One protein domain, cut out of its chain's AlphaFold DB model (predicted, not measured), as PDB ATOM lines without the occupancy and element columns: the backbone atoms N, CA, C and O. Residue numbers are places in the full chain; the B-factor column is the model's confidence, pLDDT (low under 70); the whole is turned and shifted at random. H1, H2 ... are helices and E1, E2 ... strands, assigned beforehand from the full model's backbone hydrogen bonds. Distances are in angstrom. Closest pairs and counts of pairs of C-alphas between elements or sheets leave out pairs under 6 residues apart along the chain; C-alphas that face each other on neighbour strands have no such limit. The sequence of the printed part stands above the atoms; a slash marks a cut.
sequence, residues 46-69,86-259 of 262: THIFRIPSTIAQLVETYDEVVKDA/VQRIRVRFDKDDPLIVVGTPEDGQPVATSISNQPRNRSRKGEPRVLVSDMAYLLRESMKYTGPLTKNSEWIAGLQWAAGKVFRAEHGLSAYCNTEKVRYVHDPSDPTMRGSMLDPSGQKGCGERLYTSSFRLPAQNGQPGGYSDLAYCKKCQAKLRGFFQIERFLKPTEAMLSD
ATOM      1  N   THR A  46     233.504 193.858 215.047       95.06
ATOM      2  CA  THR A  46     234.689 194.249 214.283       95.06
ATOM      3  C   THR A  46     235.927 193.598 214.868       95.06
ATOM      4  O   THR A  46     236.241 193.838 216.027       95.06
ATOM      5  N   HIS A  47     236.648 192.838 214.049       95.38
ATOM      6  CA  HIS A  47     237.879 192.160 214.446       95.38
ATOM      7  C   HIS A  47     238.985 192.408 213.420       95.38
ATOM      8  O   HIS A  47     238.738 192.876 212.299       95.38
ATOM      9  N   ILE A  48     240.215 192.110 213.825       95.69
ATOM     10  CA  ILE A  48     241.368 192.045 212.937       95.69
ATOM     11  C   ILE A  48     241.664 190.564 212.701       95.69
ATOM     12  O   ILE A  48     241.631 189.765 213.631       95.69
ATOM     13  N   PHE A  49     241.923 190.202 211.451       96.12
ATOM     14  CA  PHE A  49     242.160 188.836 211.012       96.12
ATOM     15  C   PHE A  49     243.517 188.746 210.329       96.12
ATOM     16  O   PHE A  49     243.811 189.546 209.441       96.12
ATOM     17  N   ARG A  50     244.325 187.757 210.700       96.31
ATOM     18  CA  ARG A  50     245.548 187.378 209.996       96.31
ATOM     19  C   ARG A  50     245.227 186.353 208.915       96.31
ATOM     20  O   ARG A  50     244.558 185.355 209.180       96.31
ATOM     21  N   ILE A  51     245.725 186.610 207.710       95.56
ATOM     22  CA  ILE A  51     245.692 185.671 206.588       95.56
ATOM     23  C   ILE A  51     246.840 184.666 206.776       95.56
ATOM     24  O   ILE A  51     247.949 185.103 207.098       95.56
ATOM     25  N   PRO A  52     246.627 183.355 206.554       94.12
ATOM     26  CA  PRO A  52     247.708 182.373 206.497       94.12
ATOM     27  C   PRO A  52     248.885 182.832 205.626       94.12
ATOM     28  O   PRO A  52     248.715 183.530 204.624       94.12
ATOM     29  N   SER A  53     250.104 182.442 206.001       92.06
ATOM     30  CA  SER A  53     251.323 182.755 205.236       92.06
ATOM     31  C   SER A  53     251.390 182.020 203.896       92.06
ATOM     32  O   SER A  53     252.103 182.445 202.990       92.06
ATOM     33  N   THR A  54     250.643 180.927 203.757       88.44
ATOM     34  CA  THR A  54     250.536 180.136 202.534       88.44
ATOM     35  C   THR A  54     249.091 180.100 202.082       88.44
ATOM     36  O   THR A  54     248.224 179.630 202.807       88.44
ATOM     37  N   ILE A  55     248.829 180.610 200.882       86.50
ATOM     38  CA  ILE A  55     247.463 180.707 200.358       86.50
ATOM     39  C   ILE A  55     247.292 180.072 198.980       86.50
ATOM     40  O   ILE A  55     246.165 179.900 198.533       86.50
ATOM     41  N   ALA A  56     248.389 179.759 198.284       77.31
ATOM     42  CA  ALA A  56     248.329 179.261 196.915       77.31
ATOM     43  C   ALA A  56     247.554 177.938 196.842       77.31
ATOM     44  O   ALA A  56     246.767 177.753 195.918       77.31
ATOM     45  N   GLN A  57     247.699 177.072 197.855       82.31
ATOM     46  CA  GLN A  57     246.929 175.830 197.962       82.31
ATOM     47  C   GLN A  57     245.435 176.031 198.286       82.31
ATOM     48  O   GLN A  57     244.656 175.099 198.132       82.31
ATOM     49  N   LEU A  58     245.031 177.231 198.718       84.81
ATOM     50  CA  LEU A  58     243.660 177.549 199.146       84.81
ATOM     51  C   LEU A  58     242.806 178.155 198.032       84.81
ATOM     52  O   LEU A  58     241.615 178.420 198.230       84.81
ATOM     53  N   VAL A  59     243.424 178.463 196.888       90.62
ATOM     54  CA  VAL A  59     242.741 179.071 195.751       90.62
ATOM     55  C   VAL A  59     242.012 177.986 194.969       90.62
ATOM     56  O   VAL A  59     242.623 177.120 194.352       90.62
ATOM     57  N   GLU A  60     240.692 178.095 194.928       93.56
ATOM     58  CA  GLU A  60     239.822 177.281 194.087       93.56
ATOM     59  C   GLU A  60     239.309 178.125 192.914       93.56
ATOM     60  O   GLU A  60     238.935 179.294 193.084       93.56
ATOM     61  N   THR A  61     239.234 177.531 191.724       92.94
ATOM     62  CA  THR A  61     238.551 178.118 190.564       92.94
ATOM     63  C   THR A  61     237.147 177.552 190.418       92.94
ATOM     64  O   THR A  61     236.934 176.364 190.648       92.94
ATOM     65  N   TYR A  62     236.200 178.371 189.973       91.75
ATOM     66  CA  TYR A  62     234.842 177.920 189.669       91.75
ATOM     67  C   TYR A  62     234.218 178.760 188.559       91.75
ATOM     68  O   TYR A  62     234.563 179.930 188.397       91.75
ATOM     69  N   ASP A  63     233.272 178.179 187.826       92.38
ATOM     70  CA  ASP A  63     232.548 178.895 186.783       92.38
ATOM     71  C   ASP A  63     231.358 179.657 187.365       92.38
ATOM     72  O   ASP A  63     230.572 179.143 188.167       92.38
ATOM     73  N   GLU A  64     231.220 180.914 186.957       89.62
ATOM     74  CA  GLU A  64     230.112 181.780 187.321       89.62
ATOM     75  C   GLU A  64     229.298 182.146 186.079       89.62
ATOM     76  O   GLU A  64     229.832 182.671 185.104       89.62
ATOM     77  N   VAL A  65     227.980 181.956 186.160       90.62
ATOM     78  CA  VAL A  65     227.035 182.501 185.181       90.62
ATOM     79  C   VAL A  65     226.995 184.023 185.288       90.62
ATOM     80  O   VAL A  65     226.577 184.571 186.315       90.62
ATOM     81  N   VAL A  66     227.369 184.710 184.211       86.81
ATOM     82  CA  VAL A  66     227.265 186.167 184.113       86.81
ATOM     83  C   VAL A  66     225.795 186.564 184.093       86.81
ATOM     84  O   VAL A  66     224.996 186.007 183.342       86.81
ATOM     85  N   LYS A  67     225.436 187.546 184.924       85.50
ATOM     86  CA  LYS A  67     224.068 188.061 185.027       85.50
ATOM     87  C   LYS A  67     223.987 189.530 184.642       85.50
ATOM     88  O   LYS A  67     224.868 190.311 185.005       85.50
ATOM     89  N   ASP A  68     222.908 189.899 183.966       80.50
ATOM     90  CA  ASP A  68     222.593 191.278 183.597       80.50
ATOM     91  C   ASP A  68     222.186 192.132 184.822       80.50
ATOM     92  O   ASP A  68     222.232 191.703 185.989       80.50
ATOM     93  N   ALA A  69     221.799 193.386 184.567       72.69
ATOM     94  CA  ALA A  69     221.361 194.314 185.607       72.69
ATOM     95  C   ALA A  69     220.093 193.830 186.338       72.69
ATOM     96  O   ALA A  69     219.944 194.105 187.532       72.69
ATOM     97  N   VAL A  86     232.004 182.725 183.204       90.38
ATOM     98  CA  VAL A  86     233.324 183.289 183.486       90.38
ATOM     99  C   VAL A  86     233.968 182.542 184.638       90.38
ATOM    100  O   VAL A  86     233.341 182.323 185.674       90.38
ATOM    101  N   GLN A  87     235.241 182.191 184.487       92.88
ATOM    102  CA  GLN A  87     235.987 181.556 185.562       92.88
ATOM    103  C   GLN A  87     236.332 182.583 186.645       92.88
ATOM    104  O   GLN A  87     236.962 183.617 186.391       92.88
ATOM    105  N   ARG A  88     235.962 182.271 187.879       93.62
ATOM    106  CA  ARG A  88     236.246 183.036 189.092       93.62
ATOM    107  C   ARG A  88     237.199 182.271 189.991       93.62
ATOM    108  O   ARG A  88     237.414 181.075 189.813       93.62
ATOM    109  N   ILE A  89     237.742 182.980 190.973       95.00
ATOM    110  CA  ILE A  89     238.519 182.384 192.052       95.00
ATOM    111  C   ILE A  89     237.886 182.681 193.405       95.00
ATOM    112  O   ILE A  89     237.314 183.754 193.639       95.00
ATOM    113  N   ARG A  90     238.039 181.737 194.327       94.88
ATOM    114  CA  ARG A  90     237.794 181.926 195.754       94.88
ATOM    115  C   ARG A  90     238.971 181.391 196.548       94.88
ATOM    116  O   ARG A  90     239.584 180.411 196.156       94.88
ATOM    117  N   VAL A  91     239.241 182.026 197.674       94.38
ATOM    118  CA  VAL A  91     240.112 181.482 198.713       94.38
ATOM    119  C   VAL A  91     239.213 180.902 199.783       94.38
ATOM    120  O   VAL A  91     238.318 181.602 200.274       94.38
ATOM    121  N   ARG A  92     239.417 179.631 200.114       92.44
ATOM    122  CA  ARG A  92     238.709 178.956 201.198       92.44
ATOM    123  C   ARG A  92     239.631 178.868 202.408       92.44
ATOM    124  O   ARG A  92     240.661 178.219 202.353       92.44
ATOM    125  N   PHE A  93     239.236 179.531 203.486       91.75
ATOM    126  CA  PHE A  93     239.848 179.381 204.799       91.75
ATOM    127  C   PHE A  93     239.023 178.354 205.565       91.75
ATOM    128  O   PHE A  93     237.823 178.554 205.777       91.75
ATOM    129  N   ASP A  94     239.629 177.240 205.934       88.62
ATOM    130  CA  ASP A  94     238.958 176.151 206.637       88.62
ATOM    131  C   ASP A  94     239.683 175.813 207.942       88.62
ATOM    132  O   ASP A  94     240.273 176.691 208.559       88.62
ATOM    133  N   LYS A  95     239.542 174.585 208.442       85.50
ATOM    134  CA  LYS A  95     240.146 174.175 209.714       85.50
ATOM    135  C   LYS A  95     241.669 174.008 209.625       85.50
ATOM    136  O   LYS A  95     242.319 174.108 210.660       85.50
ATOM    137  N   ASP A  96     242.196 173.725 208.435       87.31
ATOM    138  CA  ASP A  96     243.609 173.410 208.228       87.31
ATOM    139  C   ASP A  96     244.382 174.706 207.938       87.31
ATOM    140  O   ASP A  96     245.472 174.910 208.470       87.31
ATOM    141  N   ASP A  97     243.749 175.645 207.222       91.06
ATOM    142  CA  ASP A  97     244.271 176.991 206.970       91.06
ATOM    143  C   ASP A  97     243.227 178.100 207.287       91.06
ATOM    144  O   ASP A  97     242.700 178.765 206.380       91.06
ATOM    145  N   PRO A  98     242.881 178.326 208.572       92.94
ATOM    146  CA  PRO A  98     241.881 179.317 208.980       92.94
ATOM    147  C   PRO A  98     242.405 180.756 208.917       92.94
ATOM    148  O   PRO A  98     243.602 181.022 209.017       92.94
ATOM    149  N   LEU A  99     241.486 181.725 208.881       93.69
ATOM    150  CA  LEU A  99     241.815 183.078 209.340       93.69
ATOM    151  C   LEU A  99     242.019 183.057 210.856       93.69
ATOM    152  O   LEU A  99     241.275 182.379 211.556       93.69
ATOM    153  N   ILE A 100     242.962 183.839 211.375       95.12
ATOM    154  CA  ILE A 100     243.206 183.927 212.823       95.12
ATOM    155  C   ILE A 100     242.802 185.306 213.335       95.12
ATOM    156  O   ILE A 100     243.260 186.311 212.793       95.12
ATOM    157  N   VAL A 101     241.964 185.377 214.367       94.94
ATOM    158  CA  VAL A 101     241.654 186.642 215.051       94.94
ATOM    159  C   VAL A 101     242.905 187.162 215.754       94.94
ATOM    160  O   VAL A 101     243.621 186.385 216.382       94.94
ATOM    161  N   VAL A 102     243.172 188.467 215.642       93.81
ATOM    162  CA  VAL A 102     244.321 189.107 216.290       93.81
ATOM    163  C   VAL A 102     243.952 190.368 217.067       93.81
ATOM    164  O   VAL A 102     243.132 191.171 216.616       93.81
ATOM    165  N   GLY A 103     244.610 190.581 218.208       86.31
ATOM    166  CA  GLY A 103     244.561 191.849 218.949       86.31
ATOM    167  C   GLY A 103     243.244 192.133 219.685       86.31
ATOM    168  O   GLY A 103     242.938 193.293 219.962       86.31
ATOM    169  N   THR A 104     242.462 191.097 219.998       85.75
ATOM    170  CA  THR A 104     241.248 191.162 220.835       85.75
ATOM    171  C   THR A 104     241.315 190.085 221.933       85.75
ATOM    172  O   THR A 104     242.253 189.290 221.932       85.75
ATOM    173  N   PRO A 105     240.378 190.021 222.901       86.38
ATOM    174  CA  PRO A 105     240.322 188.909 223.860       86.38
ATOM    175  C   PRO A 105     240.213 187.519 223.208       86.38
ATOM    176  O   PRO A 105     240.571 186.520 223.823       86.38
ATOM    177  N   GLU A 106     239.741 187.464 221.963       86.00
ATOM    178  CA  GLU A 106     239.630 186.278 221.113       86.00
ATOM    179  C   GLU A 106     240.898 186.018 220.264       86.00
ATOM    180  O   GLU A 106     240.842 185.285 219.277       86.00
ATOM    181  N   ASP A 107     242.040 186.628 220.607       90.50
ATOM    182  CA  ASP A 107     243.328 186.429 219.925       90.50
ATOM    183  C   ASP A 107     243.673 184.938 219.776       90.50
ATOM    184  O   ASP A 107     243.539 184.141 220.707       90.50
ATOM    185  N   GLY A 108     244.091 184.548 218.571       89.88
ATOM    186  CA  GLY A 108     244.385 183.155 218.237       89.88
ATOM    187  C   GLY A 108     243.162 182.322 217.840       89.88
ATOM    188  O   GLY A 108     243.340 181.189 217.390       89.88
ATOM    189  N   GLN A 109     241.934 182.850 217.940       91.75
ATOM    190  CA  GLN A 109     240.739 182.116 217.527       91.75
ATOM    191  C   GLN A 109     240.733 181.885 216.004       91.75
ATOM    192  O   GLN A 109     240.755 182.851 215.231       91.75
ATOM    193  N   PRO A 110     240.658 180.624 215.546       92.31
ATOM    194  CA  PRO A 110     240.550 180.309 214.129       92.31
ATOM    195  C   PRO A 110     239.131 180.564 213.604       92.31
ATOM    196  O   PRO A 110     238.131 180.331 214.289       92.31
ATOM    197  N   VAL A 111     239.038 181.001 212.350       91.56
ATOM    198  CA  VAL A 111     237.791 181.322 211.656       91.56
ATOM    199  C   VAL A 111     237.815 180.751 210.243       91.56
ATOM    200  O   VAL A 111     238.658 181.105 209.417       91.56
ATOM    201  N   ALA A 112     236.825 179.910 209.948       90.06
ATOM    202  CA  ALA A 112     236.589 179.390 208.611       90.06
ATOM    203  C   ALA A 112     235.666 180.330 207.819       90.06
ATOM    204  O   ALA A 112     234.605 180.741 208.294       90.06
ATOM    205  N   THR A 113     236.053 180.669 206.591       91.38
ATOM    206  CA  THR A 113     235.255 181.491 205.676       91.38
ATOM    207  C   THR A 113     235.757 181.349 204.242       91.38
ATOM    208  O   THR A 113     236.701 180.623 203.960       91.38
ATOM    209  N   SER A 114     235.148 182.059 203.297       92.50
ATOM    210  CA  SER A 114     235.710 182.156 201.953       92.50
ATOM    211  C   SER A 114     235.564 183.551 201.380       92.50
ATOM    212  O   SER A 114     234.527 184.188 201.563       92.50
ATOM    213  N   ILE A 115     236.568 183.979 200.625       94.06
ATOM    214  CA  ILE A 115     236.606 185.281 199.960       94.06
ATOM    215  C   ILE A 115     236.783 185.040 198.464       94.06
ATOM    216  O   ILE A 115     237.743 184.392 198.056       94.06
ATOM    217  N   SER A 116     235.871 185.546 197.633       95.00
ATOM    218  CA  SER A 116     235.908 185.344 196.180       95.00
ATOM    219  C   SER A 116     236.010 186.648 195.396       95.00
ATOM    220  O   SER A 116     235.680 187.731 195.894       95.00
ATOM    221  N   ASN A 117     236.476 186.543 194.147       94.38
ATOM    222  CA  ASN A 117     236.473 187.653 193.194       94.38
ATOM    223  C   ASN A 117     235.134 187.800 192.444       94.38
ATOM    224  O   ASN A 117     235.022 188.648 191.559       94.38
ATOM    225  N   GLN A 118     234.108 187.033 192.828       90.88
ATOM    226  CA  GLN A 118     232.749 187.168 192.315       90.88
ATOM    227  C   GLN A 118     232.133 188.513 192.735       90.88
ATOM    228  O   GLN A 118     232.000 188.790 193.934       90.88
ATOM    229  N   PRO A 119     231.737 189.370 191.778       87.31
ATOM    230  CA  PRO A 119     231.128 190.652 192.095       87.31
ATOM    231  C   PRO A 119     229.744 190.481 192.726       87.31
ATOM    232  O   PRO A 119     228.894 189.749 192.222       87.31
ATOM    233  N   ARG A 120     229.480 191.214 193.808       83.00
ATOM    234  CA  ARG A 120     228.157 191.275 194.447       83.00
ATOM    235  C   ARG A 120     227.633 192.702 194.382       83.00
ATOM    236  O   ARG A 120     228.424 193.643 194.376       83.00
ATOM    237  N   ASN A 121     226.312 192.875 194.318       81.88
ATOM    238  CA  ASN A 121     225.730 194.212 194.427       81.88
ATOM    239  C   ASN A 121     225.954 194.746 195.843       81.88
ATOM    240  O   ASN A 121     225.594 194.085 196.817       81.88
ATOM    241  N   ARG A 122     226.557 195.928 195.939       81.44
ATOM    242  CA  ARG A 122     226.871 196.600 197.207       81.44
ATOM    243  C   ARG A 122     226.087 197.880 197.423       81.44
ATOM    244  O   ARG A 122     226.224 198.493 198.476       81.44
ATOM    245  N   SER A 123     225.277 198.268 196.450       77.94
ATOM    246  CA  SER A 123     224.459 199.470 196.528       77.94
ATOM    247  C   SER A 123     223.363 199.323 197.565       77.94
ATOM    248  O   SER A 123     222.791 198.240 197.737       77.94
ATOM    249  N   ARG A 124     223.031 200.429 198.235       80.31
ATOM    250  CA  ARG A 124     221.848 200.466 199.095       80.31
ATOM    251  C   ARG A 124     220.588 200.399 198.239       80.31
ATOM    252  O   ARG A 124     220.598 200.650 197.033       80.31
ATOM    253  N   LYS A 125     219.466 200.059 198.875       80.00
ATOM    254  CA  LYS A 125     218.164 200.065 198.203       80.00
ATOM    255  C   LYS A 125     217.887 201.470 197.648       80.00
ATOM    256  O   LYS A 125     217.844 202.423 198.416       80.00
ATOM    257  N   GLY A 126     217.672 201.563 196.337       81.88
ATOM    258  CA  GLY A 126     217.405 202.823 195.634       81.88
ATOM    259  C   GLY A 126     218.634 203.484 195.000       81.88
ATOM    260  O   GLY A 126     218.467 204.436 194.248       81.88
ATOM    261  N   GLU A 127     219.844 202.976 195.241       82.31
ATOM    262  CA  GLU A 127     221.068 203.477 194.605       82.31
ATOM    263  C   GLU A 127     221.401 202.694 193.319       82.31
ATOM    264  O   GLU A 127     221.059 201.508 193.211       82.31
ATOM    265  N   PRO A 128     222.104 203.312 192.345       79.38
ATOM    266  CA  PRO A 128     222.605 202.612 191.164       79.38
ATOM    267  C   PRO A 128     223.455 201.406 191.555       79.38
ATOM    268  O   PRO A 128     224.262 201.501 192.477       79.38
ATOM    269  N   ARG A 129     223.296 200.276 190.856       80.44
ATOM    270  CA  ARG A 129     224.004 199.018 191.145       80.44
ATOM    271  C   ARG A 129     225.518 199.188 190.983       80.44
ATOM    272  O   ARG A 129     225.998 199.509 189.903       80.44
ATOM    273  N   VAL A 130     226.263 198.881 192.041       81.19
ATOM    274  CA  VAL A 130     227.727 198.863 192.073       81.19
ATOM    275  C   VAL A 130     228.156 197.443 192.409       81.19
ATOM    276  O   VAL A 130     227.844 196.908 193.477       81.19
ATOM    277  N   LEU A 131     228.837 196.812 191.457       82.50
ATOM    278  CA  LEU A 131     229.303 195.439 191.565       82.50
ATOM    279  C   LEU A 131     230.746 195.410 192.052       82.50
ATOM    280  O   LEU A 131     231.656 195.798 191.327       82.50
ATOM    281  N   VAL A 132     230.947 194.926 193.275       87.44
ATOM    282  CA  VAL A 132     232.279 194.803 193.881       87.44
ATOM    283  C   VAL A 132     232.386 193.455 194.584       87.44
ATOM    284  O   VAL A 132     231.474 193.043 195.311       87.44
ATOM    285  N   SER A 133     233.490 192.751 194.350       91.38
ATOM    286  CA  SER A 133     233.780 191.471 194.995       91.38
ATOM    287  C   SER A 133     234.352 191.662 196.399       91.38
ATOM    288  O   SER A 133     234.883 192.723 196.732       91.38
ATOM    289  N   ASP A 134     234.253 190.639 197.249       93.00
ATOM    290  CA  ASP A 134     234.897 190.673 198.570       93.00
ATOM    291  C   ASP A 134     236.412 190.760 198.453       93.00
ATOM    292  O   ASP A 134     237.051 191.513 199.179       93.00
ATOM    293  N   MET A 135     236.982 190.043 197.486       95.38
ATOM    294  CA  MET A 135     238.417 190.076 197.237       95.38
ATOM    295  C   MET A 135     238.895 191.470 196.812       95.38
ATOM    296  O   MET A 135     239.975 191.894 197.218       95.38
ATOM    297  N   ALA A 136     238.085 192.220 196.051       94.69
ATOM    298  CA  ALA A 136     238.384 193.614 195.718       94.69
ATOM    299  C   ALA A 136     238.450 194.481 196.976       94.69
ATOM    300  O   ALA A 136     239.387 195.256 197.133       94.69
ATOM    301  N   TYR A 137     237.478 194.339 197.878       94.06
ATOM    302  CA  TYR A 137     237.463 195.081 199.134       94.06
ATOM    303  C   TYR A 137     238.634 194.715 200.043       94.06
ATOM    304  O   TYR A 137     239.284 195.614 200.570       94.06
ATOM    305  N   LEU A 138     238.940 193.425 200.182       95.00
ATOM    306  CA  LEU A 138     240.106 192.972 200.930       95.00
ATOM    307  C   LEU A 138     241.377 193.650 200.403       95.00
ATOM    308  O   LEU A 138     242.069 194.341 201.147       95.00
ATOM    309  N   LEU A 139     241.660 193.500 199.109       95.31
ATOM    310  CA  LEU A 139     242.909 193.981 198.522       95.31
ATOM    311  C   LEU A 139     242.966 195.512 198.458       95.31
ATOM    312  O   LEU A 139     243.963 196.102 198.865       95.31
ATOM    313  N   ARG A 140     241.910 196.179 197.980       93.25
ATOM    314  CA  ARG A 140     241.904 197.638 197.775       93.25
ATOM    315  C   ARG A 140     241.635 198.413 199.052       93.25
ATOM    316  O   ARG A 140     242.356 199.362 199.348       93.25
ATOM    317  N   GLU A 141     240.586 198.055 199.785       90.06
ATOM    318  CA  GLU A 141     240.121 198.871 200.905       90.06
ATOM    319  C   GLU A 141     240.866 198.539 202.194       90.06
ATOM    320  O   GLU A 141     241.364 199.460 202.850       90.06
ATOM    321  N   SER A 142     241.003 197.253 202.523       91.38
ATOM    322  CA  SER A 142     241.690 196.838 203.748       91.38
ATOM    323  C   SER A 142     243.207 196.817 203.617       91.38
ATOM    324  O   SER A 142     243.882 197.223 204.556       91.38
ATOM    325  N   MET A 143     243.745 196.392 202.472       91.19
ATOM    326  CA  MET A 143     245.193 196.205 202.328       91.19
ATOM    327  C   MET A 143     245.899 197.271 201.480       91.19
ATOM    328  O   MET A 143     247.122 197.273 201.411       91.19
ATOM    329  N   LYS A 144     245.163 198.180 200.825       93.06
ATOM    330  CA  LYS A 144     245.725 199.232 199.948       93.06
ATOM    331  C   LYS A 144     246.601 198.705 198.798       93.06
ATOM    332  O   LYS A 144     247.448 199.427 198.283       93.06
ATOM    333  N   TYR A 145     246.366 197.474 198.345       93.69
ATOM    334  CA  TYR A 145     247.022 196.904 197.172       93.69
ATOM    335  C   TYR A 145     246.703 197.731 195.918       93.69
ATOM    336  O   TYR A 145     245.536 197.993 195.607       93.69
ATOM    337  N   THR A 146     247.733 198.135 195.174       94.50
ATOM    338  CA  THR A 146     247.606 199.034 194.013       94.50
ATOM    339  C   THR A 146     247.720 198.325 192.664       94.50
ATOM    340  O   THR A 146     247.259 198.886 191.670       94.50
ATOM    341  N   GLY A 147     248.199 197.077 192.616       91.69
ATOM    342  CA  GLY A 147     248.348 196.310 191.372       91.69
ATOM    343  C   GLY A 147     247.033 196.092 190.603       91.69
ATOM    344  O   GLY A 147     245.950 196.309 191.154       91.69
ATOM    345  N   PRO A 148     247.081 195.695 189.320       90.94
ATOM    346  CA  PRO A 148     245.882 195.451 188.516       90.94
ATOM    347  C   PRO A 148     245.053 194.286 189.085       90.94
ATOM    348  O   PRO A 148     245.581 193.450 189.807       90.94
ATOM    349  N   LEU A 149     243.741 194.270 188.813       91.94
ATOM    350  CA  LEU A 149     242.792 193.243 189.283       91.94
ATOM    351  C   LEU A 149     241.735 192.945 188.203       91.94
ATOM    352  O   LEU A 149     240.529 193.075 188.411       91.94
ATOM    353  N   THR A 150     242.210 192.612 187.010       86.88
ATOM    354  CA  THR A 150     241.413 192.372 185.797       86.88
ATOM    355  C   THR A 150     241.384 190.900 185.391       86.88
ATOM    356  O   THR A 150     240.404 190.454 184.797       86.88
ATOM    357  N   LYS A 151     242.416 190.124 185.752       90.50
ATOM    358  CA  LYS A 151     242.558 188.692 185.430       90.50
ATOM    359  C   LYS A 151     242.802 187.861 186.687       90.50
ATOM    360  O   LYS A 151     243.374 188.360 187.652       90.50
ATOM    361  N   ASN A 152     242.424 186.579 186.668       91.50
ATOM    362  CA  ASN A 152     242.586 185.670 187.817       91.50
ATOM    363  C   ASN A 152     244.036 185.599 188.327       91.50
ATOM    364  O   ASN A 152     244.244 185.605 189.536       91.50
ATOM    365  N   SER A 153     245.037 185.636 187.443       92.06
ATOM    366  CA  SER A 153     246.454 185.676 187.838       92.06
ATOM    367  C   SER A 153     246.819 186.906 188.676       92.06
ATOM    368  O   SER A 153     247.599 186.805 189.617       92.06
ATOM    369  N   GLU A 154     246.231 188.063 188.378       93.50
ATOM    370  CA  GLU A 154     246.484 189.311 189.103       93.50
ATOM    371  C   GLU A 154     245.810 189.303 190.482       93.50
ATOM    372  O   GLU A 154     246.380 189.792 191.458       93.50
ATOM    373  N   TRP A 155     244.629 188.685 190.580       94.12
ATOM    374  CA  TRP A 155     243.975 188.419 191.861       94.12
ATOM    375  C   TRP A 155     244.818 187.489 192.740       94.12
ATOM    376  O   TRP A 155     245.028 187.793 193.911       94.12
ATOM    377  N   ILE A 156     245.343 186.397 192.172       93.62
ATOM    378  CA  ILE A 156     246.227 185.455 192.876       93.62
ATOM    379  C   ILE A 156     247.498 186.163 193.359       93.62
ATOM    380  O   ILE A 156     247.871 186.009 194.518       93.62
ATOM    381  N   ALA A 157     248.130 186.990 192.522       93.00
ATOM    382  CA  ALA A 157     249.312 187.759 192.913       93.00
ATOM    383  C   ALA A 157     249.018 188.745 194.059       93.00
ATOM    384  O   ALA A 157     249.785 188.828 195.020       93.00
ATOM    385  N   GLY A 158     247.887 189.458 193.996       94.69
ATOM    386  CA  GLY A 158     247.467 190.372 195.059       94.69
ATOM    387  C   GLY A 158     247.181 189.653 196.376       94.69
ATOM    388  O   GLY A 158     247.578 190.126 197.440       94.69
ATOM    389  N   LEU A 159     246.549 188.481 196.308       94.81
ATOM    390  CA  LEU A 159     246.360 187.623 197.469       94.81
ATOM    391  C   LEU A 159     247.706 187.150 198.031       94.81
ATOM    392  O   LEU A 159     247.910 187.243 199.237       94.81
ATOM    393  N   GLN A 160     248.640 186.694 197.189       94.38
ATOM    394  CA  GLN A 160     249.942 186.188 197.640       94.38
ATOM    395  C   GLN A 160     250.742 187.286 198.347       94.38
ATOM    396  O   GLN A 160     251.383 187.034 199.362       94.38
ATOM    397  N   TRP A 161     250.640 188.525 197.865       94.56
ATOM    398  CA  TRP A 161     251.194 189.700 198.535       94.56
ATOM    399  C   TRP A 161     250.519 190.006 199.889       94.56
ATOM    400  O   TRP A 161     251.137 190.619 200.763       94.56
ATOM    401  N   ALA A 162     249.256 189.610 200.068       94.75
ATOM    402  CA  ALA A 162     248.502 189.758 201.312       94.75
ATOM    403  C   ALA A 162     248.721 188.600 202.308       94.75
ATOM    404  O   ALA A 162     248.313 188.717 203.463       94.75
ATOM    405  N   ALA A 163     249.356 187.500 201.891       94.12
ATOM    406  CA  ALA A 163     249.619 186.349 202.750       94.12
ATOM    407  C   ALA A 163     250.442 186.749 203.989       94.12
ATOM    408  O   ALA A 163     251.358 187.569 203.911       94.12
ATOM    409  N   GLY A 164     250.081 186.207 205.154       93.88
ATOM    410  CA  GLY A 164     250.693 186.545 206.445       93.88
ATOM    411  C   GLY A 164     250.305 187.915 207.020       93.88
ATOM    412  O   GLY A 164     250.587 188.177 208.189       93.88
ATOM    413  N   LYS A 165     249.645 188.789 206.246       94.75
ATOM    414  CA  LYS A 165     249.229 190.124 206.702       94.75
ATOM    415  C   LYS A 165     247.900 190.085 207.438       94.75
ATOM    416  O   LYS A 165     247.156 189.102 207.404       94.75
ATOM    417  N   VAL A 166     247.596 191.197 208.096       95.69
ATOM    418  CA  VAL A 166     246.364 191.392 208.854       95.69
ATOM    419  C   VAL A 166     245.413 192.344 208.136       95.69
ATOM    420  O   VAL A 166     245.842 193.336 207.554       95.69
ATOM    421  N   PHE A 167     244.112 192.072 208.195       96.06
ATOM    422  CA  PHE A 167     243.071 192.986 207.733       96.06
ATOM    423  C   PHE A 167     241.989 193.153 208.783       96.06
ATOM    424  O   PHE A 167     241.758 192.278 209.611       96.06
ATOM    425  N   ARG A 168     241.286 194.281 208.729       95.12
ATOM    426  CA  ARG A 168     240.187 194.583 209.640       95.12
ATOM    427  C   ARG A 168     238.856 194.401 208.926       95.12
ATOM    428  O   ARG A 168     238.675 194.906 207.817       95.12
ATOM    429  N   ALA A 169     237.912 193.728 209.570       96.06
ATOM    430  CA  ALA A 169     236.578 193.539 209.021       96.06
ATOM    431  C   ALA A 169     235.498 193.540 210.105       96.06
ATOM    432  O   ALA A 169     235.704 193.083 211.229       96.06
ATOM    433  N   GLU A 170     234.335 194.056 209.728       95.44
ATOM    434  CA  GLU A 170     233.072 193.810 210.406       95.44
ATOM    435  C   GLU A 170     232.493 192.504 209.866       95.44
ATOM    436  O   GLU A 170     232.406 192.276 208.651       95.44
ATOM    437  N   HIS A 171     232.108 191.636 210.784       94.44
ATOM    438  CA  HIS A 171     231.539 190.342 210.474       94.44
ATOM    439  C   HIS A 171     230.282 190.110 211.295       94.44
ATOM    440  O   HIS A 171     230.014 190.781 212.296       94.44
ATOM    441  N   GLY A 172     229.521 189.134 210.840       94.25
ATOM    442  CA  GLY A 172     228.283 188.745 211.454       94.25
ATOM    443  C   GLY A 172     228.006 187.265 211.273       94.25
ATOM    444  O   GLY A 172     228.890 186.471 210.941       94.25
ATOM    445  N   LEU A 173     226.746 186.908 211.483       92.75
ATOM    446  CA  LEU A 173     226.264 185.543 211.347       92.75
ATOM    447  C   LEU A 173     225.237 185.465 210.228       92.75
ATOM    448  O   LEU A 173     224.357 186.318 210.102       92.75
ATOM    449  N   SER A 174     225.302 184.401 209.441       92.38
ATOM    450  CA  SER A 174     224.234 184.064 208.511       92.38
ATOM    451  C   SER A 174     223.880 182.593 208.561       92.38
ATOM    452  O   SER A 174     224.672 181.741 208.954       92.38
ATOM    453  N   ALA A 175     222.647 182.294 208.173       93.12
ATOM    454  CA  ALA A 175     222.192 180.928 207.999       93.12
ATOM    455  C   ALA A 175     221.228 180.831 206.823       93.12
ATOM    456  O   ALA A 175     220.519 181.782 206.484       93.12
ATOM    457  N   TYR A 176     221.182 179.650 206.216       94.44
ATOM    458  CA  TYR A 176     220.248 179.332 205.149       94.44
ATOM    459  C   TYR A 176     219.386 178.140 205.550       94.44
ATOM    460  O   TYR A 176     219.895 177.065 205.866       94.44
ATOM    461  N   CYS A 177     218.070 178.331 205.518       94.00
ATOM    462  CA  CYS A 177     217.107 177.273 205.767       94.00
ATOM    463  C   CYS A 177     217.022 176.351 204.539       94.00
ATOM    464  O   CYS A 177     216.254 176.607 203.615       94.00
ATOM    465  N   ASN A 178     217.842 175.300 204.511       92.81
ATOM    466  CA  ASN A 178     218.022 174.437 203.342       92.81
ATOM    467  C   ASN A 178     216.720 173.716 202.926       92.81
ATOM    468  O   ASN A 178     216.138 172.980 203.715       92.81
ATOM    469  N   THR A 179     216.288 173.903 201.676       95.69
ATOM    470  CA  THR A 179     215.046 173.344 201.104       95.69
ATOM    471  C   THR A 179     215.115 171.861 200.746       95.69
ATOM    472  O   THR A 179     214.089 171.237 200.496       95.69
ATOM    473  N   GLU A 180     216.312 171.288 200.691       93.94
ATOM    474  CA  GLU A 180     216.552 169.916 200.239       93.94
ATOM    475  C   GLU A 180     216.674 168.936 201.408       93.94
ATOM    476  O   GLU A 180     216.286 167.772 201.270       93.94
ATOM    477  N   LYS A 181     217.160 169.420 202.559       92.31
ATOM    478  CA  LYS A 181     217.393 168.637 203.778       92.31
ATOM    479  C   LYS A 181     216.220 168.739 204.754       92.31
ATOM    480  O   LYS A 181     215.569 169.783 204.839       92.31
ATOM    481  N   VAL A 182     215.980 167.664 205.509       93.19
ATOM    482  CA  VAL A 182     215.065 167.680 206.664       93.19
ATOM    483  C   VAL A 182     215.567 168.728 207.655       93.19
ATOM    484  O   VAL A 182     216.773 168.826 207.904       93.19
ATOM    485  N   ARG A 183     214.660 169.565 208.161       92.94
ATOM    486  CA  ARG A 183     215.036 170.629 209.092       92.94
ATOM    487  C   ARG A 183     215.354 170.040 210.463       92.94
ATOM    488  O   ARG A 183     214.759 169.048 210.875       92.94
ATOM    489  N   TYR A 184     216.243 170.705 211.187       93.56
ATOM    490  CA  TYR A 184     216.394 170.481 212.619       93.56
ATOM    491  C   TYR A 184     215.394 171.356 213.373       93.56
ATOM    492  O   TYR A 184     215.157 172.508 212.995       93.56
ATOM    493  N   VAL A 185     214.814 170.817 214.436       93.94
ATOM    494  CA  VAL A 185     213.934 171.521 215.375       93.94
ATOM    495  C   VAL A 185     214.509 171.416 216.782       93.94
ATOM    496  O   VAL A 185     215.476 170.691 217.020       93.94
ATOM    497  N   HIS A 186     213.963 172.194 217.710       91.19
ATOM    498  CA  HIS A 186     214.340 172.080 219.112       91.19
ATOM    499  C   HIS A 186     213.958 170.696 219.654       91.19
ATOM    500  O   HIS A 186     212.836 170.246 219.434       91.19
ATOM    501  N   ASP A 187     214.896 170.047 220.343       90.38
ATOM    502  CA  ASP A 187     214.621 168.823 221.090       90.38
ATOM    503  C   ASP A 187     213.876 169.170 222.392       90.38
ATOM    504  O   ASP A 187     214.490 169.757 223.285       90.38
ATOM    505  N   PRO A 188     212.584 168.815 222.531       89.31
ATOM    506  CA  PRO A 188     211.791 169.164 223.706       89.31
ATOM    507  C   PRO A 188     212.289 168.499 224.999       89.31
ATOM    508  O   PRO A 188     211.847 168.887 226.078       89.31
ATOM    509  N   SER A 189     213.171 167.498 224.907       89.56
ATOM    510  CA  SER A 189     213.792 166.862 226.070       89.56
ATOM    511  C   SER A 189     214.979 167.649 226.635       89.56
ATOM    512  O   SER A 189     215.380 167.393 227.772       89.56
ATOM    513  N   ASP A 190     215.512 168.636 225.900       84.19
ATOM    514  CA  ASP A 190     216.628 169.463 226.356       84.19
ATOM    515  C   ASP A 190     216.147 170.802 226.960       84.19
ATOM    516  O   ASP A 190     215.815 171.740 226.229       84.19
ATOM    517  N   PRO A 191     216.196 170.976 228.294       81.19
ATOM    518  CA  PRO A 191     215.747 172.203 228.953       81.19
ATOM    519  C   PRO A 191     216.619 173.429 228.640       81.19
ATOM    520  O   PRO A 191     216.221 174.558 228.925       81.19
ATOM    521  N   THR A 192     217.810 173.250 228.062       80.56
ATOM    522  CA  THR A 192     218.722 174.353 227.727       80.56
ATOM    523  C   THR A 192     218.340 175.079 226.437       80.56
ATOM    524  O   THR A 192     218.966 176.082 226.088       80.56
ATOM    525  N   MET A 193     217.346 174.572 225.694       76.25
ATOM    526  CA  MET A 193     216.973 175.045 224.355       76.25
ATOM    527  C   MET A 193     218.100 174.921 223.308       76.25
ATOM    528  O   MET A 193     217.944 175.384 222.170       76.25
ATOM    529  N   ARG A 194     219.238 174.288 223.642       80.25
ATOM    530  CA  ARG A 194     220.393 174.104 222.744       80.25
ATOM    531  C   ARG A 194     220.376 172.775 222.001       80.25
ATOM    532  O   ARG A 194     220.856 172.747 220.870       80.25
ATOM    533  N   GLY A 195     219.670 171.784 222.513       83.31
ATOM    534  CA  GLY A 195     219.422 170.498 221.880       83.31
ATOM    535  C   GLY A 195     218.613 170.635 220.603       83.31
ATOM    536  O   GLY A 195     217.745 171.516 220.457       83.31
ATOM    537  N   SER A 196     218.949 169.794 219.640       88.75
ATOM    538  CA  SER A 196     218.317 169.753 218.333       88.75
ATOM    539  C   SER A 196     218.069 168.320 217.922       88.75
ATOM    540  O   SER A 196     218.932 167.471 218.102       88.75
ATOM    541  N   MET A 197     216.934 168.089 217.283       91.19
ATOM    542  CA  MET A 197     216.610 166.816 216.660       91.19
ATOM    543  C   MET A 197     216.194 167.050 215.210       91.19
ATOM    544  O   MET A 197     215.728 168.139 214.859       91.19
ATOM    545  N   LEU A 198     216.362 166.040 214.355       93.44
ATOM    546  CA  LEU A 198     215.711 166.045 213.047       93.44
ATOM    547  C   LEU A 198     214.198 166.112 213.249       93.44
ATOM    548  O   LEU A 198     213.664 165.470 214.152       93.44
ATOM    549  N   ASP A 199     213.514 166.889 212.416       93.12
ATOM    550  CA  ASP A 199     212.066 167.015 212.504       93.12
ATOM    551  C   ASP A 199     211.378 165.650 212.289       93.12
ATOM    552  O   ASP A 199     211.482 165.098 211.187       93.12
ATOM    553  N   PRO A 200     210.635 165.118 213.284       93.38
ATOM    554  CA  PRO A 200     209.952 163.828 213.168       93.38
ATOM    555  C   PRO A 200     208.932 163.759 212.028       93.38
ATOM    556  O   PRO A 200     208.627 162.676 211.539       93.38
ATOM    557  N   SER A 201     208.401 164.905 211.588       94.94
ATOM    558  CA  SER A 201     207.481 164.980 210.446       94.94
ATOM    559  C   SER A 201     208.178 164.834 209.087       94.94
ATOM    560  O   SER A 201     207.508 164.762 208.058       94.94
ATOM    561  N   GLY A 202     209.515 164.849 209.052       95.06
ATOM    562  CA  GLY A 202     210.298 164.850 207.816       95.06
ATOM    563  C   GLY A 202     210.248 166.175 207.046       95.06
ATOM    564  O   GLY A 202     210.707 166.240 205.903       95.06
ATOM    565  N   GLN A 203     209.702 167.246 207.637       95.69
ATOM    566  CA  GLN A 203     209.593 168.540 206.971       95.69
ATOM    567  C   GLN A 203     210.978 169.111 206.616       95.69
ATOM    568  O   GLN A 203     211.895 169.166 207.435       95.69
ATOM    569  N   LYS A 204     211.124 169.576 205.373       96.25
ATOM    570  CA  LYS A 204     212.341 170.240 204.882       96.25
ATOM    571  C   LYS A 204     212.364 171.731 205.236       96.25
ATOM    572  O   LYS A 204     211.354 172.304 205.654       96.25
ATOM    573  N   GLY A 205     213.514 172.381 205.072       94.25
ATOM    574  CA  GLY A 205     213.616 173.834 205.226       94.25
ATOM    575  C   GLY A 205     212.837 174.618 204.158       94.25
ATOM    576  O   GLY A 205     212.356 174.067 203.171       94.25
ATOM    577  N   CYS A 206     212.690 175.929 204.363       95.62
ATOM    578  CA  CYS A 206     211.821 176.790 203.545       95.62
ATOM    579  C   CYS A 206     212.558 177.810 202.657       95.62
ATOM    580  O   CYS A 206     211.919 178.660 202.038       95.62
ATOM    581  N   GLY A 207     213.893 177.786 202.624       94.69
ATOM    582  CA  GLY A 207     214.707 178.700 201.816       94.69
ATOM    583  C   GLY A 207     214.902 180.095 202.414       94.69
ATOM    584  O   GLY A 207     215.501 180.963 201.778       94.69
ATOM    585  N   GLU A 208     214.412 180.355 203.630       96.06
ATOM    586  CA  GLU A 208     214.658 181.629 204.309       96.06
ATOM    587  C   GLU A 208     216.155 181.812 204.615       96.06
ATOM    588  O   GLU A 208     216.833 180.896 205.089       96.06
ATOM    589  N   ARG A 209     216.671 183.015 204.339       94.69
ATOM    590  CA  ARG A 209     218.024 183.437 204.715       94.69
ATOM    591  C   ARG A 209     217.944 184.311 205.955       94.69
ATOM    592  O   ARG A 209     217.238 185.318 205.947       94.69
ATOM    593  N   LEU A 210     218.684 183.926 206.984       94.31
ATOM    594  CA  LEU A 210     218.854 184.694 208.207       94.31
ATOM    595  C   LEU A 210     220.209 185.396 208.176       94.31
ATOM    596  O   LEU A 210     221.189 184.852 207.667       94.31
ATOM    597  N   TYR A 211     220.247 186.595 208.739       94.06
ATOM    598  CA  TYR A 211     221.449 187.416 208.871       94.06
ATOM    599  C   TYR A 211     221.606 187.840 210.330       94.06
ATOM    600  O   TYR A 211     220.753 187.532 211.160       94.06
ATOM    601  N   THR A 212     222.657 188.589 210.643       93.62
ATOM    602  CA  THR A 212     223.077 188.969 211.999       93.62
ATOM    603  C   THR A 212     221.954 189.465 212.909       93.62
ATOM    604  O   THR A 212     221.919 189.130 214.091       93.62
ATOM    605  N   SER A 213     220.977 190.205 212.379       92.94
ATOM    606  CA  SER A 213     219.825 190.680 213.155       92.94
ATOM    607  C   SER A 213     218.925 189.560 213.692       92.94
ATOM    608  O   SER A 213     218.314 189.731 214.742       92.94
ATOM    609  N   SER A 214     218.856 188.411 213.015       94.19
ATOM    610  CA  SER A 214     218.105 187.224 213.444       94.19
ATOM    611  C   SER A 214     218.747 186.498 214.628       94.19
ATOM    612  O   SER A 214     218.064 185.736 215.303       94.19
ATOM    613  N   PHE A 215     220.037 186.736 214.867       92.75
ATOM    614  CA  PHE A 215     220.830 186.126 215.938       92.75
ATOM    615  C   PHE A 215     220.944 187.022 217.175       92.75
ATOM    616  O   PHE A 215     221.531 186.628 218.181       92.75
ATOM    617  N   ARG A 216     220.410 188.245 217.109       92.12
ATOM    618  CA  ARG A 216     220.462 189.197 218.213       92.12
ATOM    619  C   ARG A 216     219.500 188.772 219.319       92.12
ATOM    620  O   ARG A 216     218.312 188.569 219.073       92.12
ATOM    621  N   LEU A 217     220.012 188.680 220.539       88.06
ATOM    622  CA  LEU A 217     219.206 188.428 221.725       88.06
ATOM    623  C   LEU A 217     218.473 189.710 222.148       88.06
ATOM    624  O   LEU A 217     218.981 190.815 221.929       88.06
ATOM    625  N   PRO A 218     217.275 189.598 222.749       84.31
ATOM    626  CA  PRO A 218     216.605 190.754 223.327       84.31
ATOM    627  C   PRO A 218     217.461 191.357 224.447       84.31
ATOM    628  O   PRO A 218     218.176 190.649 225.156       84.31
ATOM    629  N   ALA A 219     217.378 192.677 224.612       84.69
ATOM    630  CA  ALA A 219     217.961 193.347 225.767       84.69
ATOM    631  C   ALA A 219     217.315 192.818 227.056       84.69
ATOM    632  O   ALA A 219     216.096 192.643 227.110       84.69
ATOM    633  N   GLN A 220     218.120 192.584 228.091       78.44
ATOM    634  CA  GLN A 220     217.636 192.181 229.411       78.44
ATOM    635  C   GLN A 220     218.120 193.185 230.454       78.44
ATOM    636  O   GLN A 220     219.301 193.519 230.492       78.44
ATOM    637  N   ASN A 221     217.206 193.673 231.298       76.50
ATOM    638  CA  ASN A 221     217.516 194.516 232.460       76.50
ATOM    639  C   ASN A 221     218.428 195.724 232.149       76.50
ATOM    640  O   ASN A 221     219.368 196.010 232.884       76.50
ATOM    641  N   GLY A 222     218.172 196.419 231.036       71.38
ATOM    642  CA  GLY A 222     218.937 197.606 230.633       71.38
ATOM    643  C   GLY A 222     220.311 197.321 230.012       71.38
ATOM    644  O   GLY A 222     220.971 198.261 229.580       71.38
ATOM    645  N   GLN A 223     220.726 196.055 229.905       70.19
ATOM    646  CA  GLN A 223     221.927 195.670 229.164       70.19
ATOM    647  C   GLN A 223     221.603 195.498 227.673       70.19
ATOM    648  O   GLN A 223     220.560 194.918 227.338       70.19
ATOM    649  N   PRO A 224     222.468 195.977 226.757       72.81
ATOM    650  CA  PRO A 224     222.303 195.706 225.337       72.81
ATOM    651  C   PRO A 224     222.282 194.191 225.113       72.81
ATOM    652  O   PRO A 224     223.130 193.461 225.618       72.81
ATOM    653  N   GLY A 225     221.281 193.714 224.370       78.50
ATOM    654  CA  GLY A 225     221.173 192.295 224.044       78.50
ATOM    655  C   GLY A 225     222.401 191.818 223.270       78.50
ATOM    656  O   GLY A 225     222.856 192.508 222.352       78.50
ATOM    657  N   GLY A 226     222.937 190.663 223.666       88.38
ATOM    658  CA  GLY A 226     224.070 190.016 223.006       88.38
ATOM    659  C   GLY A 226     223.672 189.286 221.721       88.38
ATOM    660  O   GLY A 226     222.644 189.572 221.104       88.38
ATOM    661  N   TYR A 227     224.478 188.300 221.340       91.12
ATOM    662  CA  TYR A 227     224.210 187.431 220.199       91.12
ATOM    663  C   TYR A 227     224.123 185.971 220.633       91.12
ATOM    664  O   TYR A 227     224.747 185.552 221.605       91.12
ATOM    665  N   SER A 228     223.332 185.210 219.891       90.00
ATOM    666  CA  SER A 228     223.258 183.756 219.943       90.00
ATOM    667  C   SER A 228     223.882 183.194 218.671       90.00
ATOM    668  O   SER A 228     223.756 183.784 217.603       90.00
ATOM    669  N   ASP A 229     224.531 182.040 218.753       87.62
ATOM    670  CA  ASP A 229     224.965 181.280 217.579       87.62
ATOM    671  C   ASP A 229     223.810 180.478 216.952       87.62
ATOM    672  O   ASP A 229     223.975 179.856 215.906       87.62
ATOM    673  N   LEU A 230     222.626 180.520 217.564       90.31
ATOM    674  CA  LEU A 230     221.404 179.859 217.123       90.31
ATOM    675  C   LEU A 230     220.294 180.877 216.840       90.31
ATOM    676  O   LEU A 230     220.088 181.814 217.615       90.31
ATOM    677  N   ALA A 231     219.533 180.642 215.773       92.19
ATOM    678  CA  ALA A 231     218.313 181.370 215.441       92.19
ATOM    679  C   ALA A 231     217.227 180.410 214.934       92.19
ATOM    680  O   ALA A 231     217.518 179.326 214.427       92.19
ATOM    681  N   TYR A 232     215.966 180.829 215.041       93.44
ATOM    682  CA  TYR A 232     214.825 180.074 214.529       93.44
ATOM    683  C   TYR A 232     214.264 180.751 213.279       93.44
ATOM    684  O   TYR A 232     213.990 181.955 213.262       93.44
ATOM    685  N   CYS A 233     214.093 179.973 212.215       94.50
ATOM    686  CA  CYS A 233     213.441 180.417 210.993       94.50
ATOM    687  C   CYS A 233     211.981 180.782 211.290       94.50
ATOM    688  O   CYS A 233     211.218 179.955 211.783       94.50
ATOM    689  N   LYS A 234     211.556 182.006 210.962       94.88
ATOM    690  CA  LYS A 234     210.204 182.476 211.300       94.88
ATOM    691  C   LYS A 234     209.126 181.770 210.481       94.88
ATOM    692  O   LYS A 234     208.021 181.573 210.976       94.88
ATOM    693  N   LYS A 235     209.445 181.382 209.242       95.50
ATOM    694  CA  LYS A 235     208.492 180.726 208.335       95.50
ATOM    695  C   LYS A 235     208.229 179.265 208.673       95.50
ATOM    696  O   LYS A 235     207.102 178.810 208.531       95.50
ATOM    697  N   CYS A 236     209.259 178.521 209.072       94.06
ATOM    698  CA  CYS A 236     209.136 177.080 209.285       94.06
ATOM    699  C   CYS A 236     209.756 176.591 210.596       94.06
ATOM    700  O   CYS A 236     209.983 175.403 210.730       94.06
ATOM    701  N   GLN A 237     210.069 177.452 211.561       95.19
ATOM    702  CA  GLN A 237     210.572 177.059 212.888       95.19
ATOM    703  C   GLN A 237     211.854 176.205 212.885       95.19
ATOM    704  O   GLN A 237     212.248 175.672 213.919       95.19
ATOM    705  N   ALA A 238     212.539 176.093 211.740       95.00
ATOM    706  CA  ALA A 238     213.812 175.397 211.655       95.00
ATOM    707  C   ALA A 238     214.822 176.070 212.587       95.00
ATOM    708  O   ALA A 238     214.994 177.292 212.540       95.00
ATOM    709  N   LYS A 239     215.505 175.265 213.393       94.00
ATOM    710  CA  LYS A 239     216.618 175.694 214.226       94.00
ATOM    711  C   LYS A 239     217.881 175.748 213.376       94.00
ATOM    712  O   LYS A 239     218.258 174.762 212.748       94.00
ATOM    713  N   LEU A 240     218.509 176.915 213.320       92.44
ATOM    714  CA  LEU A 240     219.622 177.206 212.425       92.44
ATOM    715  C   LEU A 240     220.819 177.728 213.219       92.44
ATOM    716  O   LEU A 240     220.674 178.632 214.041       92.44
ATOM    717  N   ARG A 241     222.005 177.188 212.928       89.75
ATOM    718  CA  ARG A 241     223.280 177.706 213.431       89.75
ATOM    719  C   ARG A 241     223.771 178.840 212.538       89.75
ATOM    720  O   ARG A 241     223.703 178.739 211.314       89.75
ATOM    721  N   GLY A 242     224.245 179.911 213.157       89.25
ATOM    722  CA  GLY A 242     224.894 181.024 212.489       89.25
ATOM    723  C   GLY A 242     226.304 180.642 212.068       89.25
ATOM    724  O   GLY A 242     227.088 180.135 212.868       89.25
ATOM    725  N   PHE A 243     226.627 180.906 210.812       89.31
ATOM    726  CA  PHE A 243     227.967 180.768 210.265       89.31
ATOM    727  C   PHE A 243     228.594 182.145 210.115       89.31
ATOM    728  O   PHE A 243     227.915 183.105 209.743       89.31
ATOM    729  N   PHE A 244     229.894 182.226 210.390       91.19
ATOM    730  CA  PHE A 244     230.663 183.448 210.214       91.19
ATOM    731  C   PHE A 244     230.542 183.963 208.778       91.19
ATOM    732  O   PHE A 244     230.754 183.232 207.804       91.19
ATOM    733  N   GLN A 245     230.249 185.251 208.645       90.44
ATOM    734  CA  GLN A 245     230.221 185.930 207.363       90.44
ATOM    735  C   GLN A 245     230.827 187.324 207.496       90.44
ATOM    736  O   GLN A 245     230.381 188.131 208.307       90.44
ATOM    737  N   ILE A 246     231.776 187.651 206.619       92.31
ATOM    738  CA  ILE A 246     232.256 189.028 206.478       92.31
ATOM    739  C   ILE A 246     231.129 189.889 205.897       92.31
ATOM    740  O   ILE A 246     230.612 189.618 204.804       92.31
ATOM    741  N   GLU A 247     230.759 190.941 206.622       90.88
ATOM    742  CA  GLU A 247     229.752 191.910 206.192       90.88
ATOM    743  C   GLU A 247     230.406 193.115 205.521       90.88
ATOM    744  O   GLU A 247     229.921 193.595 204.489       90.88
ATOM    745  N   ARG A 248     231.535 193.582 206.073       91.94
ATOM    746  CA  ARG A 248     232.257 194.750 205.571       91.94
ATOM    747  C   ARG A 248     233.753 194.659 205.843       91.94
ATOM    748  O   ARG A 248     234.187 194.428 206.962       91.94
ATOM    749  N   PHE A 249     234.542 194.950 204.821       94.50
ATOM    750  CA  PHE A 249     235.976 195.186 204.956       94.50
ATOM    751  C   PHE A 249     236.214 196.632 205.376       94.50
ATOM    752  O   PHE A 249     235.589 197.550 204.840       94.50
ATOM    753  N   LEU A 250     237.093 196.837 206.350       93.69
ATOM    754  CA  LEU A 250     237.373 198.149 206.914       93.69
ATOM    755  C   LEU A 250     238.773 198.601 206.511       93.69
ATOM    756  O   LEU A 250     239.666 197.780 206.282       93.69
ATOM    757  N   LYS A 251     238.964 199.922 206.447       93.69
ATOM    758  CA  LYS A 251     240.292 200.515 206.272       93.69
ATOM    759  C   LYS A 251     241.222 200.059 207.406       93.69
ATOM    760  O   LYS A 251     240.746 199.902 208.539       93.69
ATOM    761  N   PRO A 252     242.522 199.881 207.118       90.94
ATOM    762  CA  PRO A 252     243.501 199.604 208.155       90.94
ATOM    763  C   PRO A 252     243.560 200.790 209.121       90.94
ATOM    764  O   PRO A 252     243.318 201.937 208.728       90.94
ATOM    765  N   THR A 253     243.837 200.518 210.393       88.69
ATOM    766  CA  THR A 253     244.147 201.574 211.362       88.69
ATOM    767  C   THR A 253     245.576 202.072 211.139       88.69
ATOM    768  O   THR A 253     246.377 201.387 210.505       88.69
ATOM    769  N   GLU A 254     245.922 203.246 211.670       84.81
ATOM    770  CA  GLU A 254     247.296 203.771 211.587       84.81
ATOM    771  C   GLU A 254     248.319 202.791 212.178       84.81
ATOM    772  O   GLU A 254     249.341 202.526 211.554       84.81
ATOM    773  N   ALA A 255     247.987 202.159 213.310       81.50
ATOM    774  CA  ALA A 255     248.822 201.137 213.943       81.50
ATOM    775  C   ALA A 255     249.059 199.901 213.052       81.50
ATOM    776  O   ALA A 255     250.126 199.305 213.084       81.50
ATOM    777  N   MET A 256     248.094 199.519 212.208       83.31
ATOM    778  CA  MET A 256     248.285 198.403 211.272       83.31
ATOM    779  C   MET A 256     249.209 198.766 210.103       83.31
ATOM    780  O   MET A 256     249.767 197.874 209.470       83.31
ATOM    781  N   LEU A 257     249.343 200.055 209.781       76.06
ATOM    782  CA  LEU A 257     250.203 200.522 208.695       76.06
ATOM    783  C   LEU A 257     251.670 200.645 209.130       76.06
ATOM    784  O   LEU A 257     252.547 200.559 208.275       76.06
ATOM    785  N   SER A 258     251.941 200.825 210.428       69.94
ATOM    786  CA  SER A 258     253.305 200.941 210.967       69.94
ATOM    787  C   SER A 258     254.042 199.606 211.109       69.94
ATOM    788  O   SER A 258     255.269 199.606 211.127       69.94
ATOM    789  N   ASP A 259     253.318 198.485 211.165       59.84
ATOM    790  CA  ASP A 259     253.882 197.145 211.401       59.84
ATOM    791  C   ASP A 259     254.204 196.368 210.111       59.84
ATOM    792  O   ASP A 259     254.565 195.191 210.162       59.84
TER     793      ASP A 259
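Overview. This is residues 46 to 69 and 86 to 259 of the 262 residues of an uncharacterized protein of Acidobacteria bacterium (UniProt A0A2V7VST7). Two lobes are joined by a bridge of two long antiparallel strands, E8 and E13: the larger lobe holds the sheet E2 E3 E5 with H2 over one face and H1 packed on H2, together with E1 alongside the first part of E8 and E4 at the edge next to E1, while the smaller lobe is rich in loops round the hairpins E9 and E10 and E11 and E12, with the short helix H3. E8 bends by 61 degrees at residue 170, between its stretch beside E1 and its stretch toward the smaller lobe; the hairpin E6 and E7 adjoins H1, and H4 only grazes the sheet near the start of E8. The printed part has 198 residues with four named helices and thirteen named strands, in the order E1 to E7, H1, H2, E8 to E10, H3, E11 to E13, H4, and the largest sheet runs E4 E1 E8 E13, antiparallel throughout. The class is mixed, helices and strands, though under half of the residues, 94, are in named elements. The whole is only just compact, close to loose, with a radius of gyration of the C-alphas of 19.3 A and spans of 56 by 41 by 39 A.

Arrangement. Look first at E8, residues 166 to 176, and E13, residues 243 to 250, antiparallel at 141 degrees, where N 172 and O 245 are 2.9 A apart, within hydrogen-bond range. E1, residues 46 to 50, is the other neighbour of E8, with N 49 and O 167 2.8 A apart, and E4, residues 99 to 102, is the edge strand beside E1, with N 50 and O 100 2.8 A apart. This sheet is strongly twisted. H1, residues 134 to 142, is on it at a height over the sheet of 8.3 A, over E8 and E13, and runs along the strands at 20 degrees to E13 on the local plane; its closest C-alpha pair with E13 is Ser 142 and Leu 250, 5.5 A. H3, residues 212 to 215, is on the opposite face, at a height over the sheet of 7.1 A. In the second sheet, E3, residues 86 to 93, is the inner strand between E2, residues 59 to 65, and E5, residues 113 to 116; N 62 and O 88 are 3.0 A apart, N 91 and O 115 2.8 A. H2, residues 152 to 162, is on this sheet at a height over the sheet of 10.2 A, along E3 at 11 degrees on the local plane. H1 and H2 touch at a steep tilt of 44 degrees, the same way, closest at the C-alphas of Leu 139 and Gly 158, 6.8 A. In the hairpin E9, residues 184 to 186, and E10, residues 196 to 198, N 185 and O 197 are 2.9 A apart; in the hairpin E11, residues 230 to 232, and E12, residues 239 to 241, N 240 and O 231 are 2.8 A apart. The closest C-alphas of E9 and E12 are those of Val 185 and Lys 239, 5.1 A. In H1, H2 and H4, residues 254 to 258, every O i to N i+4 pair is within hydrogen-bond range; H3 is too short for one.

Along the chain. Find C-alpha 46 at (234.689, 194.249, 214.283), where E1 begins. E8 runs 29.0 A from C-alpha 166 at (246.364, 191.392, 208.854) to C-alpha 176 at (220.248, 179.332, 205.149). E3 is 22.6 A long, E13 20.0 A, E2 19.2 A and H2 15.3 A. The hairpin of E6, residues 119 to 121, and E7, residues 131 to 133, comes just before H1. H4 ends at C-alpha 258, (253.305, 200.941, 210.967).

Size, cuts and confidence. The two farthest C-alphas, of Ser 201 and Ser 258, are 58.3 A apart. Residues 70 to 85 are not printed, and C-alphas 69 and 86 stand 16.4 A apart across that cut. The links E10 to H3 and H3 to E11 are long. The mean pLDDT of the printed part is 90.0, with residues 258 to 259 under 70.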